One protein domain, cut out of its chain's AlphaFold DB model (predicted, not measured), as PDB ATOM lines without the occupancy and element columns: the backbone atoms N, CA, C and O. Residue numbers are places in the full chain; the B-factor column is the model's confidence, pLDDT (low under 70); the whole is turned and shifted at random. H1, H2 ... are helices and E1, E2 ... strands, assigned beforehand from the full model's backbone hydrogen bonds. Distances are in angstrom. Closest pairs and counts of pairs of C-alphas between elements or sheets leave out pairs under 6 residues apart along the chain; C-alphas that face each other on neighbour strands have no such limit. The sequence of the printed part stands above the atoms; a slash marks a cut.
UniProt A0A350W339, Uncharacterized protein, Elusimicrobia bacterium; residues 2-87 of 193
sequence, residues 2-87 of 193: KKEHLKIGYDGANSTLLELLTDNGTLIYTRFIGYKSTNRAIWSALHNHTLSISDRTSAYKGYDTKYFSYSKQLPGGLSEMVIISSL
ATOM      1  N   LYS A   2      32.324  41.537  15.073       40.31
ATOM      2  CA  LYS A   2      33.673  41.065  14.708       40.31
ATOM      3  C   LYS A   2      33.536  39.677  14.073       40.31
ATOM      4  O   LYS A   2      32.940  38.804  14.689       40.31
ATOM      5  N   LYS A   3      34.055  39.495  12.855       50.28
ATOM      6  CA  LYS A   3      34.154  38.179  12.211       50.28
ATOM      7  C   LYS A   3      35.175  37.353  12.998       50.28
ATOM      8  O   LYS A   3      36.363  37.668  12.959       50.28
ATOM      9  N   GLU A   4      34.728  36.357  13.756       56.81
ATOM     10  CA  GLU A   4      35.649  35.401  14.370       56.81
ATOM     11  C   GLU A   4      36.114  34.412  13.302       56.81
ATOM     12  O   GLU A   4      35.314  33.789  12.607       56.81
ATOM     13  N   HIS A   5      37.429  34.316  13.125       66.88
ATOM     14  CA  HIS A   5      38.013  33.326  12.234       66.88
ATOM     15  C   HIS A   5      38.066  31.973  12.944       66.88
ATOM     16  O   HIS A   5      38.572  31.889  14.067       66.88
ATOM     17  N   LEU A   6      37.597  30.920  12.268       76.38
ATOM     18  CA  LEU A   6      37.751  29.546  12.736       76.38
ATOM     19  C   LEU A   6      39.236  29.213  12.917       76.38
ATOM     20  O   LEU A   6      40.096  29.675  12.159       76.38
ATOM     21  N   LYS A   7      39.540  28.392  13.920       82.50
ATOM     22  CA  LYS A   7      40.896  27.929  14.205       82.50
ATOM     23  C   LYS A   7      40.973  26.420  14.077       82.50
ATOM     24  O   LYS A   7      40.080  25.707  14.516       82.50
ATOM     25  N   ILE A   8      42.075  25.949  13.524       83.19
ATOM     26  CA  ILE A   8      42.487  24.549  13.574       83.19
ATOM     27  C   ILE A   8      43.661  24.451  14.536       83.19
ATOM     28  O   ILE A   8      44.555  25.302  14.518       83.19
ATOM     29  N   GLY A   9      43.657  23.448  15.402       83.12
ATOM     30  CA  GLY A   9      44.660  23.360  16.443       83.12
ATOM     31  C   GLY A   9      44.827  21.988  17.065       83.12
ATOM     32  O   GLY A   9      44.007  21.078  16.919       83.12
ATOM     33  N   TYR A  10      45.935  21.872  17.777       78.88
ATOM     34  CA  TYR A  10      46.312  20.720  18.578       78.88
ATOM     35  C   TYR A  10      47.031  21.223  19.827       78.88
ATOM     36  O   TYR A  10      47.927  22.057  19.713       78.88
ATOM     37  N   ASP A  11      46.616  20.741  21.000       74.31
ATOM     38  CA  ASP A  11      47.271  21.007  22.290       74.31
ATOM     39  C   ASP A  11      47.608  22.498  22.534       74.31
ATOM     40  O   ASP A  11      48.745  22.901  22.769       74.31
ATOM     41  N   GLY A  12      46.611  23.373  22.357       74.44
ATOM     42  CA  GLY A  12      46.758  24.825  22.537       74.44
ATOM     43  C   GLY A  12      47.466  25.567  21.391       74.44
ATOM     44  O   GLY A  12      47.342  26.793  21.293       74.44
ATOM     45  N   ALA A  13      48.131  24.862  20.474       81.81
ATOM     46  CA  ALA A  13      48.719  25.434  19.269       81.81
ATOM     47  C   ALA A  13      47.634  25.617  18.195       81.81
ATOM     48  O   ALA A  13      47.026  24.647  17.747       81.81
ATOM     49  N   ASN A  14      47.379  26.863  17.783       86.88
ATOM     50  CA  ASN A  14      46.267  27.204  16.893       86.88
ATOM     51  C   ASN A  14      46.717  27.994  15.661       86.88
ATOM     52  O   ASN A  14      47.486  28.952  15.774       86.88
ATOM     53  N   SER A  15      46.148  27.640  14.514       89.38
ATOM     54  CA  SER A  15      46.271  28.352  13.245       89.38
ATOM     55  C   SER A  15      44.897  28.783  12.750       89.38
ATOM     56  O   SER A  15      43.885  28.157  13.057       89.38
ATOM     57  N   THR A  16      44.853  29.856  11.970       89.12
ATOM     58  CA  THR A  16      43.627  30.328  11.328       89.12
ATOM     59  C   THR A  16      43.246  29.375  10.202       89.12
ATOM     60  O   THR A  16      44.002  29.216   9.242       89.12
ATOM     61  N   LEU A  17      42.074  28.753  10.311       85.38
ATOM     62  CA  LEU A  17      41.512  27.888   9.282       85.38
ATOM     63  C   LEU A  17      40.979  28.743   8.127       85.38
ATOM     64  O   LEU A  17      40.261  29.716   8.353       85.38
ATOM     65  N   LEU A  18      41.347  28.383   6.898       85.25
ATOM     66  CA  LEU A  18      40.874  29.046   5.681       85.25
ATOM     67  C   LEU A  18      39.860  28.192   4.922       85.25
ATOM     68  O   LEU A  18      38.843  28.707   4.481       85.25
ATOM     69  N   GLU A  19      40.156  26.904   4.747       84.75
ATOM     70  CA  GLU A  19      39.321  25.965   3.991       84.75
ATOM     71  C   GLU A  19      39.342  24.603   4.701       84.75
ATOM     72  O   GLU A  19      40.386  24.178   5.214       84.75
ATOM     73  N   LEU A  20      38.204  23.907   4.708       83.38
ATOM     74  CA  LEU A  20      38.060  22.555   5.245       83.38
ATOM     75  C   LEU A  20      37.110  21.750   4.362       83.38
ATOM     76  O   LEU A  20      36.054  22.240   3.985       83.38
ATOM     77  N   LEU A  21      37.482  20.505   4.090       83.19
ATOM     78  CA  LEU A  21      36.633  19.507   3.461       83.19
ATOM     79  C   LEU A  21      36.801  18.185   4.207       83.19
ATOM     80  O   LEU A  21      37.930  17.719   4.412       83.19
ATOM     81  N   THR A  22      35.680  17.582   4.583       83.00
ATOM     82  CA  THR A  22      35.613  16.343   5.360       83.00
ATOM     83  C   THR A  22      34.614  15.367   4.741       83.00
ATOM     84  O   THR A  22      33.770  15.739   3.930       83.00
ATOM     85  N   ASP A  23      34.750  14.095   5.097       80.38
ATOM     86  CA  ASP A  23      33.799  13.029   4.791       80.38
ATOM     87  C   ASP A  23      33.481  12.302   6.099       80.38
ATOM     88  O   ASP A  23      34.341  11.597   6.636       80.38
ATOM     89  N   ASN A  24      32.279  12.524   6.638       76.12
ATOM     90  CA  ASN A  24      31.810  11.950   7.902       76.12
ATOM     91  C   ASN A  24      32.819  12.138   9.056       76.12
ATOM     92  O   ASN A  24      33.267  11.172   9.677       76.12
ATOM     93  N   GLY A  25      33.256  13.378   9.298       74.12
ATOM     94  CA  GLY A  25      34.272  13.696  10.310       74.12
ATOM     95  C   GLY A  25      35.706  13.244   9.983       74.12
ATOM     96  O   GLY A  25      36.599  13.358  10.830       74.12
ATOM     97  N   THR A  26      35.967  12.755   8.765       79.50
ATOM     98  CA  THR A  26      37.314  12.377   8.312       79.50
ATOM     99  C   THR A  26      37.900  13.453   7.402       79.50
ATOM    100  O   THR A  26      37.263  13.870   6.439       79.50
ATOM    101  N   LEU A  27      39.118  13.924   7.682       84.31
ATOM    102  CA  LEU A  27      39.729  15.030   6.939       84.31
ATOM    103  C   LEU A  27      40.064  14.624   5.496       84.31
ATOM    104  O   LEU A  27      40.805  13.670   5.281       84.31
ATOM    105  N   ILE A  28      39.617  15.388   4.501       86.25
ATOM    106  CA  ILE A  28      40.008  15.199   3.092       86.25
ATOM    107  C   ILE A  28      40.998  16.266   2.658       86.25
ATOM    108  O   ILE A  28      42.029  15.963   2.054       86.25
ATOM    109  N   TYR A  29      40.679  17.518   2.964       88.38
ATOM    110  CA  TYR A  29      41.482  18.666   2.593       88.38
ATOM    111  C   TYR A  29      41.340  19.760   3.640       88.38
ATOM    112  O   TYR A  29      40.256  20.012   4.160       88.38
ATOM    113  N   THR A  30      42.436  20.446   3.932       87.88
ATOM    114  CA  THR A  30      42.386  21.690   4.694       87.88
ATOM    115  C   THR A  30      43.485  22.640   4.263       87.88
ATOM    116  O   THR A  30      44.566  22.227   3.838       87.88
ATOM    117  N   ARG A  31      43.202  23.931   4.403       88.81
ATOM    118  CA  ARG A  31      44.141  25.025   4.207       88.81
ATOM    119  C   ARG A  31      44.068  25.954   5.406       88.81
ATOM    120  O   ARG A  31      42.980  26.350   5.816       88.81
ATOM    121  N   PHE A  32      45.216  26.326   5.953       89.69
ATOM    122  CA  PHE A  32      45.293  27.180   7.137       89.69
ATOM    123  C   PHE A  32      46.581  28.007   7.163       89.69
ATOM    124  O   PHE A  32      47.574  27.674   6.512       89.69
ATOM    125  N   ILE A  33      46.559  29.106   7.919       92.31
ATOM    126  CA  ILE A  33      47.697  30.013   8.112       92.31
ATOM    127  C   ILE A  33      48.003  30.142   9.600       92.31
ATOM    128  O   ILE A  33      47.118  30.393  10.414       92.31
ATOM    129  N   GLY A  34      49.278  30.032   9.952       92.62
ATOM    130  CA  GLY A  34      49.758  30.213  11.317       92.62
ATOM    131  C   GLY A  34      51.277  30.208  11.367       92.62
ATOM    132  O   GLY A  34      51.937  30.217  10.332       92.62
ATOM    133  N   TYR A  35      51.862  30.211  12.560       93.75
ATOM    134  CA  TYR A  35      53.315  30.106  12.680       93.75
ATOM    135  C   TYR A  35      53.815  28.744  12.191       93.75
ATOM    136  O   TYR A  35      53.157  27.717  12.364       93.75
ATOM    137  N   LYS A  36      55.016  28.722  11.603       91.06
ATOM    138  CA  LYS A  36      55.606  27.504  11.024       91.06
ATOM    139  C   LYS A  36      55.665  26.329  12.007       91.06
ATOM    140  O   LYS A  36      55.419  25.193  11.603       91.06
ATOM    141  N   SER A  37      56.003  26.589  13.270       90.56
ATOM    142  CA  SER A  37      56.025  25.582  14.339       90.56
ATOM    143  C   SER A  37      54.628  25.026  14.612       90.56
ATOM    144  O   SER A  37      54.447  23.812  14.592       90.56
ATOM    145  N   THR A  38      53.636  25.904  14.765       91.12
ATOM    146  CA  THR A  38      52.231  25.537  14.970       91.12
ATOM    147  C   THR A  38      51.691  24.683  13.830       91.12
ATOM    148  O   THR A  38      51.129  23.619  14.066       91.12
ATOM    149  N   ASN A  39      51.927  25.086  12.579       91.88
ATOM    150  CA  ASN A  39      51.452  24.329  11.424       91.88
ATOM    151  C   ASN A  39      52.059  22.921  11.353       91.88
ATOM    152  O   ASN A  39      51.371  21.965  11.009       91.88
ATOM    153  N   ARG A  40      53.340  22.773  11.713       88.94
ATOM    154  CA  ARG A  40      53.989  21.454  11.795       88.94
ATOM    155  C   ARG A  40      53.409  20.590  12.912       88.94
ATOM    156  O   ARG A  40      53.270  19.390  12.704       88.94
ATOM    157  N   ALA A  41      53.067  21.180  14.057       87.56
ATOM    158  CA  ALA A  41      52.413  20.460  15.147       87.56
ATOM    159  C   ALA A  41      51.029  19.942  14.719       87.56
ATOM    160  O   ALA A  41      50.741  18.765  14.901       87.56
ATOM    161  N   ILE A  42      50.227  20.783  14.057       87.75
ATOM    162  CA  ILE A  42      48.925  20.406  13.478       87.75
ATOM    163  C   ILE A  42      49.088  19.259  12.470       87.75
ATOM    164  O   ILE A  42      48.399  18.248  12.563       87.75
ATOM    165  N   TRP A  43      50.042  19.365  11.540       87.38
ATOM    166  CA  TRP A  43      50.343  18.285  10.594       87.38
ATOM    167  C   TRP A  43      50.721  16.973  11.297       87.38
ATOM    168  O   TRP A  43      50.204  15.912  10.957       87.38
ATOM    169  N   SER A  44      51.581  17.041  12.314       83.75
ATOM    170  CA  SER A  44      51.972  15.864  13.094       83.75
ATOM    171  C   SER A  44      50.796  15.250  13.857       83.75
ATOM    172  O   SER A  44      50.730  14.032  13.990       83.75
ATOM    173  N   ALA A  45      49.869  16.069  14.354       81.62
ATOM    174  CA  ALA A  45      48.691  15.610  15.080       81.62
ATOM    175  C   ALA A  45      47.698  14.856  14.186       81.62
ATOM    176  O   ALA A  45      47.013  13.953  14.666       81.62
ATOM    177  N   LEU A  46      47.647  15.170  12.886       77.62
ATOM    178  CA  LEU A  46      46.823  14.427  11.930       77.62
ATOM    179  C   LEU A  46      47.246  12.960  11.829       77.62
ATOM    180  O   LEU A  46      46.388  12.082  11.812       77.62
ATOM    181  N   HIS A  47      48.555  12.694  11.809       69.38
ATOM    182  CA  HIS A  47      49.085  11.328  11.797       69.38
ATOM    183  C   HIS A  47      48.720  10.531  13.055       69.38
ATOM    184  O   HIS A  47      48.698   9.308  13.011       69.38
ATOM    185  N   ASN A  48      48.397  11.225  14.149       66.38
ATOM    186  CA  ASN A  48      47.987  10.631  15.418       66.38
ATOM    187  C   ASN A  48      46.464  10.755  15.666       66.38
ATOM    188  O   ASN A  48      46.005  10.473  16.768       66.38
ATOM    189  N   HIS A  49      45.681  11.160  14.653       64.31
ATOM    190  CA  HIS A  49      44.211  11.276  14.655       64.31
ATOM    191  C   HIS A  49      43.597  12.200  15.731       64.31
ATOM    192  O   HIS A  49      42.487  11.951  16.201       64.31
ATOM    193  N   THR A  50      44.278  13.285  16.110       61.75
ATOM    194  CA  THR A  50      43.804  14.213  17.158       61.75
ATOM    195  C   THR A  50      43.804  15.666  16.693       61.75
ATOM    196  O   THR A  50      44.445  16.519  17.301       61.75
ATOM    197  N   LEU A  51      43.113  15.979  15.598       70.38
ATOM    198  CA  LEU A  51      42.911  17.375  15.204       70.38
ATOM    199  C   LEU A  51      41.640  17.935  15.830       70.38
ATOM    200  O   LEU A  51      40.564  17.363  15.669       70.38
ATOM    201  N   SER A  52      41.773  19.086  16.488       68.56
ATOM    202  CA  SER A  52      40.636  19.877  16.947       68.56
ATOM    203  C   SER A  52      40.436  21.070  16.020       68.56
ATOM    204  O   SER A  52      41.385  21.775  15.672       68.56
ATOM    205  N   ILE A  53      39.197  21.306  15.617       69.25
ATOM    206  CA  ILE A  53      38.792  22.578  15.022       69.25
ATOM    207  C   ILE A  53      37.944  23.280  16.074       69.25
ATOM    208  O   ILE A  53      37.268  22.631  16.871       69.25
ATOM    209  N   SER A  54      38.092  24.596  16.185       58.53
ATOM    210  CA  SER A  54      37.572  25.388  17.295       58.53
ATOM    211  C   SER A  54      36.047  25.556  17.244       58.53
ATOM    212  O   SER A  54      35.557  26.666  17.082       58.53
ATOM    213  N   ASP A  55      35.324  24.456  17.437       51.50
ATOM    214  CA  ASP A  55      34.007  24.364  18.072       51.50
ATOM    215  C   ASP A  55      33.935  23.152  19.038       51.50
ATOM    216  O   ASP A  55      32.897  22.563  19.288       51.50
ATOM    217  N   ARG A  56      35.072  22.800  19.652       49.31
ATOM    218  CA  ARG A  56      35.198  22.021  20.905       49.31
ATOM    219  C   ARG A  56      34.583  20.614  21.001       49.31
ATOM    220  O   ARG A  56      34.742  20.022  22.066       49.31
ATOM    221  N   THR A  57      34.033  20.007  19.955       49.12
ATOM    222  CA  THR A  57      33.550  18.607  20.072       49.12
ATOM    223  C   THR A  57      33.893  17.666  18.924       49.12
ATOM    224  O   THR A  57      33.732  16.457  19.078       49.12
ATOM    225  N   SER A  58      34.458  18.165  17.827       52.62
ATOM    226  CA  SER A  58      34.755  17.330  16.660       52.62
ATOM    227  C   SER A  58      36.253  17.034  16.579       52.62
ATOM    228  O   SER A  58      37.047  17.862  16.128       52.62
ATOM    229  N   ALA A  59      36.656  15.851  17.053       59.94
ATOM    230  CA  ALA A  59      37.967  15.297  16.736       59.94
ATOM    231  C   ALA A  59      37.913  14.739  15.312       59.94
ATOM    232  O   ALA A  59      37.218  13.753  15.060       59.94
ATOM    233  N   TYR A  60      38.633  15.366  14.384       65.00
ATOM    234  CA  TYR A  60      38.697  14.869  13.014       65.00
ATOM    235  C   TYR A  60      39.722  13.751  12.924       65.00
ATOM    236  O   TYR A  60      40.873  13.896  13.353       65.00
ATOM    237  N   LYS A  61      39.302  12.634  12.334       64.19
ATOM    238  CA  LYS A  61      40.192  11.508  12.074       64.19
ATOM    239  C   LYS A  61      40.869  11.709  10.723       64.19
ATOM    240  O   LYS A  61      40.259  12.191   9.769       64.19
ATOM    241  N   GLY A  62      42.141  11.338  10.632       61.03
ATOM    242  CA  GLY A  62      42.716  10.986   9.341       61.03
ATOM    243  C   GLY A  62      42.083   9.692   8.821       61.03
ATOM    244  O   GLY A  62      41.759   8.811   9.620       61.03
ATOM    245  N   TYR A  63      41.930   9.569   7.506       62.88
ATOM    246  CA  TYR A  63      41.793   8.277   6.841       62.88
ATOM    247  C   TYR A  63      43.000   7.396   7.193       62.88
ATOM    248  O   TYR A  63      44.088   7.925   7.434       62.88
ATOM    249  N   ASP A  64      42.850   6.071   7.130       65.69
ATOM    250  CA  ASP A  64      43.975   5.114   7.180       65.69
ATOM    251  C   ASP A  64      44.787   5.123   5.863       65.69
ATOM    252  O   ASP A  64      45.186   4.110   5.297       65.69
ATOM    253  N   THR A  65      44.968   6.320   5.305       68.25
ATOM    254  CA  THR A  65      45.651   6.587   4.045       68.25
ATOM    255  C   THR A  65      46.698   7.662   4.258       68.25
ATOM    256  O   THR A  65      46.658   8.434   5.217       68.25
ATOM    257  N   LYS A  66      47.643   7.762   3.325       84.75
ATOM    258  CA  LYS A  66      48.671   8.801   3.386       84.75
ATOM    259  C   LYS A  66      48.046  10.177   3.158       84.75
ATOM    260  O   LYS A  66      47.120  10.337   2.372       84.75
ATOM    261  N   TYR A  67      48.609  11.191   3.797       89.44
ATOM    262  CA  TYR A  67      48.313  12.585   3.494       89.44
ATOM    263  C   TYR A  67      49.542  13.247   2.883       89.44
ATOM    264  O   TYR A  67      50.681  12.868   3.166       89.44
ATOM    265  N   PHE A  68      49.307  14.261   2.061       90.69
ATOM    266  CA  PHE A  68      50.341  15.139   1.542       90.69
ATOM    267  C   PHE A  68      50.181  16.521   2.147       90.69
ATOM    268  O   PHE A  68      49.073  17.042   2.255       90.69
ATOM    269  N   SER A  69      51.311  17.126   2.496       91.69
ATOM    270  CA  SER A  69      51.368  18.504   2.962       91.69
ATOM    271  C   SER A  69      52.145  19.362   1.972       91.69
ATOM    272  O   SER A  69      53.244  18.989   1.557       91.69
ATOM    273  N   TYR A  70      51.628  20.544   1.664       93.19
ATOM    274  CA  TYR A  70      52.367  21.609   0.996       93.19
ATOM    275  C   TYR A  70      52.408  22.829   1.912       93.19
ATOM    276  O   TYR A  70      51.393  23.202   2.496       93.19
ATOM    277  N   SER A  71      53.572  23.464   2.042       93.56
ATOM    278  CA  SER A  71      53.725  24.660   2.870       93.56
ATOM    279  C   SER A  71      54.399  25.787   2.106       93.56
ATOM    280  O   SER A  71      55.438  25.568   1.482       93.56
ATOM    281  N   LYS A  72      53.865  26.999   2.241       94.44
ATOM    282  CA  LYS A  72      54.431  28.231   1.692       94.44
ATOM    283  C   LYS A  72      54.779  29.184   2.831       94.44
ATOM    284  O   LYS A  72      53.937  29.494   3.671       94.44
ATOM    285  N   GLN A  73      56.023  29.650   2.869       94.69
ATOM    286  CA  GLN A  73      56.453  30.646   3.850       94.69
ATOM    287  C   GLN A  73      55.850  32.013   3.502       94.69
ATOM    288  O   GLN A  73      55.875  32.432   2.345       94.69
ATOM    289  N   LEU A  74      55.331  32.703   4.513       92.50
ATOM    290  CA  LEU A  74      54.837  34.072   4.437       92.50
ATOM    291  C   LEU A  74      55.748  35.005   5.263       92.50
ATOM    292  O   LEU A  74      56.535  34.526   6.096       92.50
ATOM    293  N   PRO A  75      55.662  36.333   5.059       89.88
ATOM    294  CA  PRO A  75      56.334  37.309   5.914       89.88
ATOM    295  C   PRO A  75      55.943  37.170   7.395       89.88
ATOM    296  O   PRO A  75      54.881  36.646   7.730       89.88
ATOM    297  N   GLY A  76      56.806  37.647   8.297       86.31
ATOM    298  CA  GLY A  76      56.515  37.669   9.738       86.31
ATOM    299  C   GLY A  76      56.558  36.302  10.434       86.31
ATOM    300  O   GLY A  76      55.969  36.135  11.496       86.31
ATOM    301  N   GLY A  77      57.226  35.305   9.842       87.94
ATOM    302  CA  GLY A  77      57.365  33.962  10.428       87.94
ATOM    303  C   GLY A  77      56.130  33.065  10.274       87.94
ATOM    304  O   GLY A  77      56.141  31.915  10.726       87.94
ATOM    305  N   LEU A  78      55.091  33.556   9.599       92.12
ATOM    306  CA  LEU A  78      53.897  32.791   9.266       92.12
ATOM    307  C   LEU A  78      54.171  31.819   8.117       92.12
ATOM    308  O   LEU A  78      54.996  32.070   7.241       92.12
ATOM    309  N   SER A  79      53.447  30.713   8.084       95.88
ATOM    310  CA  SER A  79      53.334  29.866   6.912       95.88
ATOM    311  C   SER A  79      51.877  29.558   6.622       95.88
ATOM    312  O   SER A  79      51.021  29.485   7.503       95.88
ATOM    313  N   GLU A  80      51.612  29.395   5.342       93.50
ATOM    314  CA  GLU A  80      50.400  28.787   4.841       93.50
ATOM    315  C   GLU A  80      50.667  27.300   4.635       93.50
ATOM    316  O   GLU A  80      51.713  26.924   4.097       93.50
ATOM    317  N   MET A  81      49.740  26.454   5.072       93.69
ATOM    318  CA  MET A  81      49.822  25.012   4.901       93.69
ATOM    319  C   MET A  81      48.537  24.482   4.279       93.69
ATOM    320  O   MET A  81      47.438  24.886   4.648       93.69
ATOM    321  N   VAL A  82      48.711  23.570   3.329       92.19
ATOM    322  CA  VAL A  82      47.656  22.765   2.724       92.19
ATOM    323  C   VAL A  82      47.935  21.314   3.070       92.19
ATOM    324  O   VAL A  82      49.061  20.848   2.888       92.19
ATOM    325  N   ILE A  83      46.916  20.609   3.541       91.50
ATOM    326  CA  ILE A  83      46.942  19.165   3.758       91.50
ATOM    327  C   ILE A  83      45.860  18.535   2.885       91.50
ATOM    328  O   ILE A  83      44.745  19.047   2.826       91.50
ATOM    329  N   ILE A  84      46.186  17.432   2.215       91.25
ATOM    330  CA  ILE A  84      45.287  16.732   1.293       91.25
ATOM    331  C   ILE A  84      45.464  15.212   1.406       91.25
ATOM    332  O   ILE A  84      46.589  14.716   1.478       91.25
ATOM    333  N   SER A  85      44.360  14.466   1.437       89.69
ATOM    334  CA  SER A  85      44.368  12.998   1.416       89.69
ATOM    335  C   SER A  85      44.966  12.471   0.106       89.69
ATOM    336  O   SER A  85      44.714  13.016  -0.971       89.69
ATOM    337  N   SER A  86      45.730  11.375   0.165       91.75
ATOM    338  CA  SER A  86      46.257  10.703  -1.029       91.75
ATOM    339  C   SER A  86      45.153  10.224  -1.968       91.75
ATOM    340  O   SER A  86      45.374  10.184  -3.174       91.75
ATOM    341  N   LEU A  87      43.958   9.937  -1.435       91.06
ATOM    342  CA  LEU A  87      42.766   9.552  -2.201       91.06
ATOM    343  C   LEU A  87      42.205  10.680  -3.081       91.06
ATOM    344  O   LEU A  87      41.302  10.447  -3.880       91.06
TER     345      LEU A  87
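This is residues 2 to 87 of the 193 residues of an uncharacterized protein of Elusimicrobia bacterium (UniProt A0A350W339). A twisted sheet of six strands curls round one helix, H1, which packs on one face of the sheet; the other face has no named helix on it. The sheet begins as a meander, E1 E2 E3, each strand the antiparallel neighbour of the one before, and the hairpin E5 and E6 extends it beyond E3, while short E4 is at the opposite edge. The 86 printed residues include one named helix and six named strands, in the chain order E1 E2 E3 H1 E4 E5 E6; the sheet's order is E4 E1 E2 E3 E6 E5, all antiparallel, and the class is mixed, helices and strands. The whole is compact, with a radius of gyration of the C-alphas of 12.0 A and spans of 35 by 27 by 20 A.

E1, residues 7 to 10, and E2, residues 13 to 23, form a hairpin, with N 8 and O 15 within hydrogen-bond range at 2.9 A. E2 bends by 89 degrees at residue 16; it pairs with E1 over residues 13 to 16 and with E3, residues 26 to 35, over residues 16 to 23. E2 and E3 form a hairpin, with N 21 and O 29 2.8 A apart, and E3 bends by 74 degrees at residue 29. H1, residues 36 to 47, is on the sheet, giving two layers, a helix on one face of a sheet; among its closest C-alphas to the strands are Lys 36 and Ser 79 of E6, residues 78 to 85, at 5.3 A, and Tyr 10 of E1 and Ile 42, at 5.7 A. In H1, 7 of 8 O i to N i+4 pairs are within hydrogen-bond range. E4, residues 51 to 53, is an edge strand antiparallel to E1, with N 9 and O 52 2.8 A apart. E6 is antiparallel to E3, with N 30 and O 83 2.9 A apart. The other edge strand, E5, residues 67 to 73, forms a hairpin with E6, with N 70 and O 82 2.9 A apart. E4 and E5 are apart.

E1 begins at C-alpha 7, (40.896, 27.929, 14.205). From first to last C-alpha E2 measures 24.2 A, E3 24.3 A, E5 19.8 A and E6 23.3 A. H1 measures 17.5 A from C-alpha 36, (55.606, 27.504, 11.024). E6 ends at C-alpha 85, (44.368, 12.998, 1.416).

The C-alphas farthest apart, those of Lys 2 and Asp 64, are 38.1 A apart. The printed part has no cut. The link E4 to E5, residues 54 to 66, is long; residues 59 to 60 pair antiparallel with residues 51 to 52 of E4. The mean pLDDT of the printed part is 80.0; residues 2 to 5, 47 to 50 and 52 to 65 are under 70.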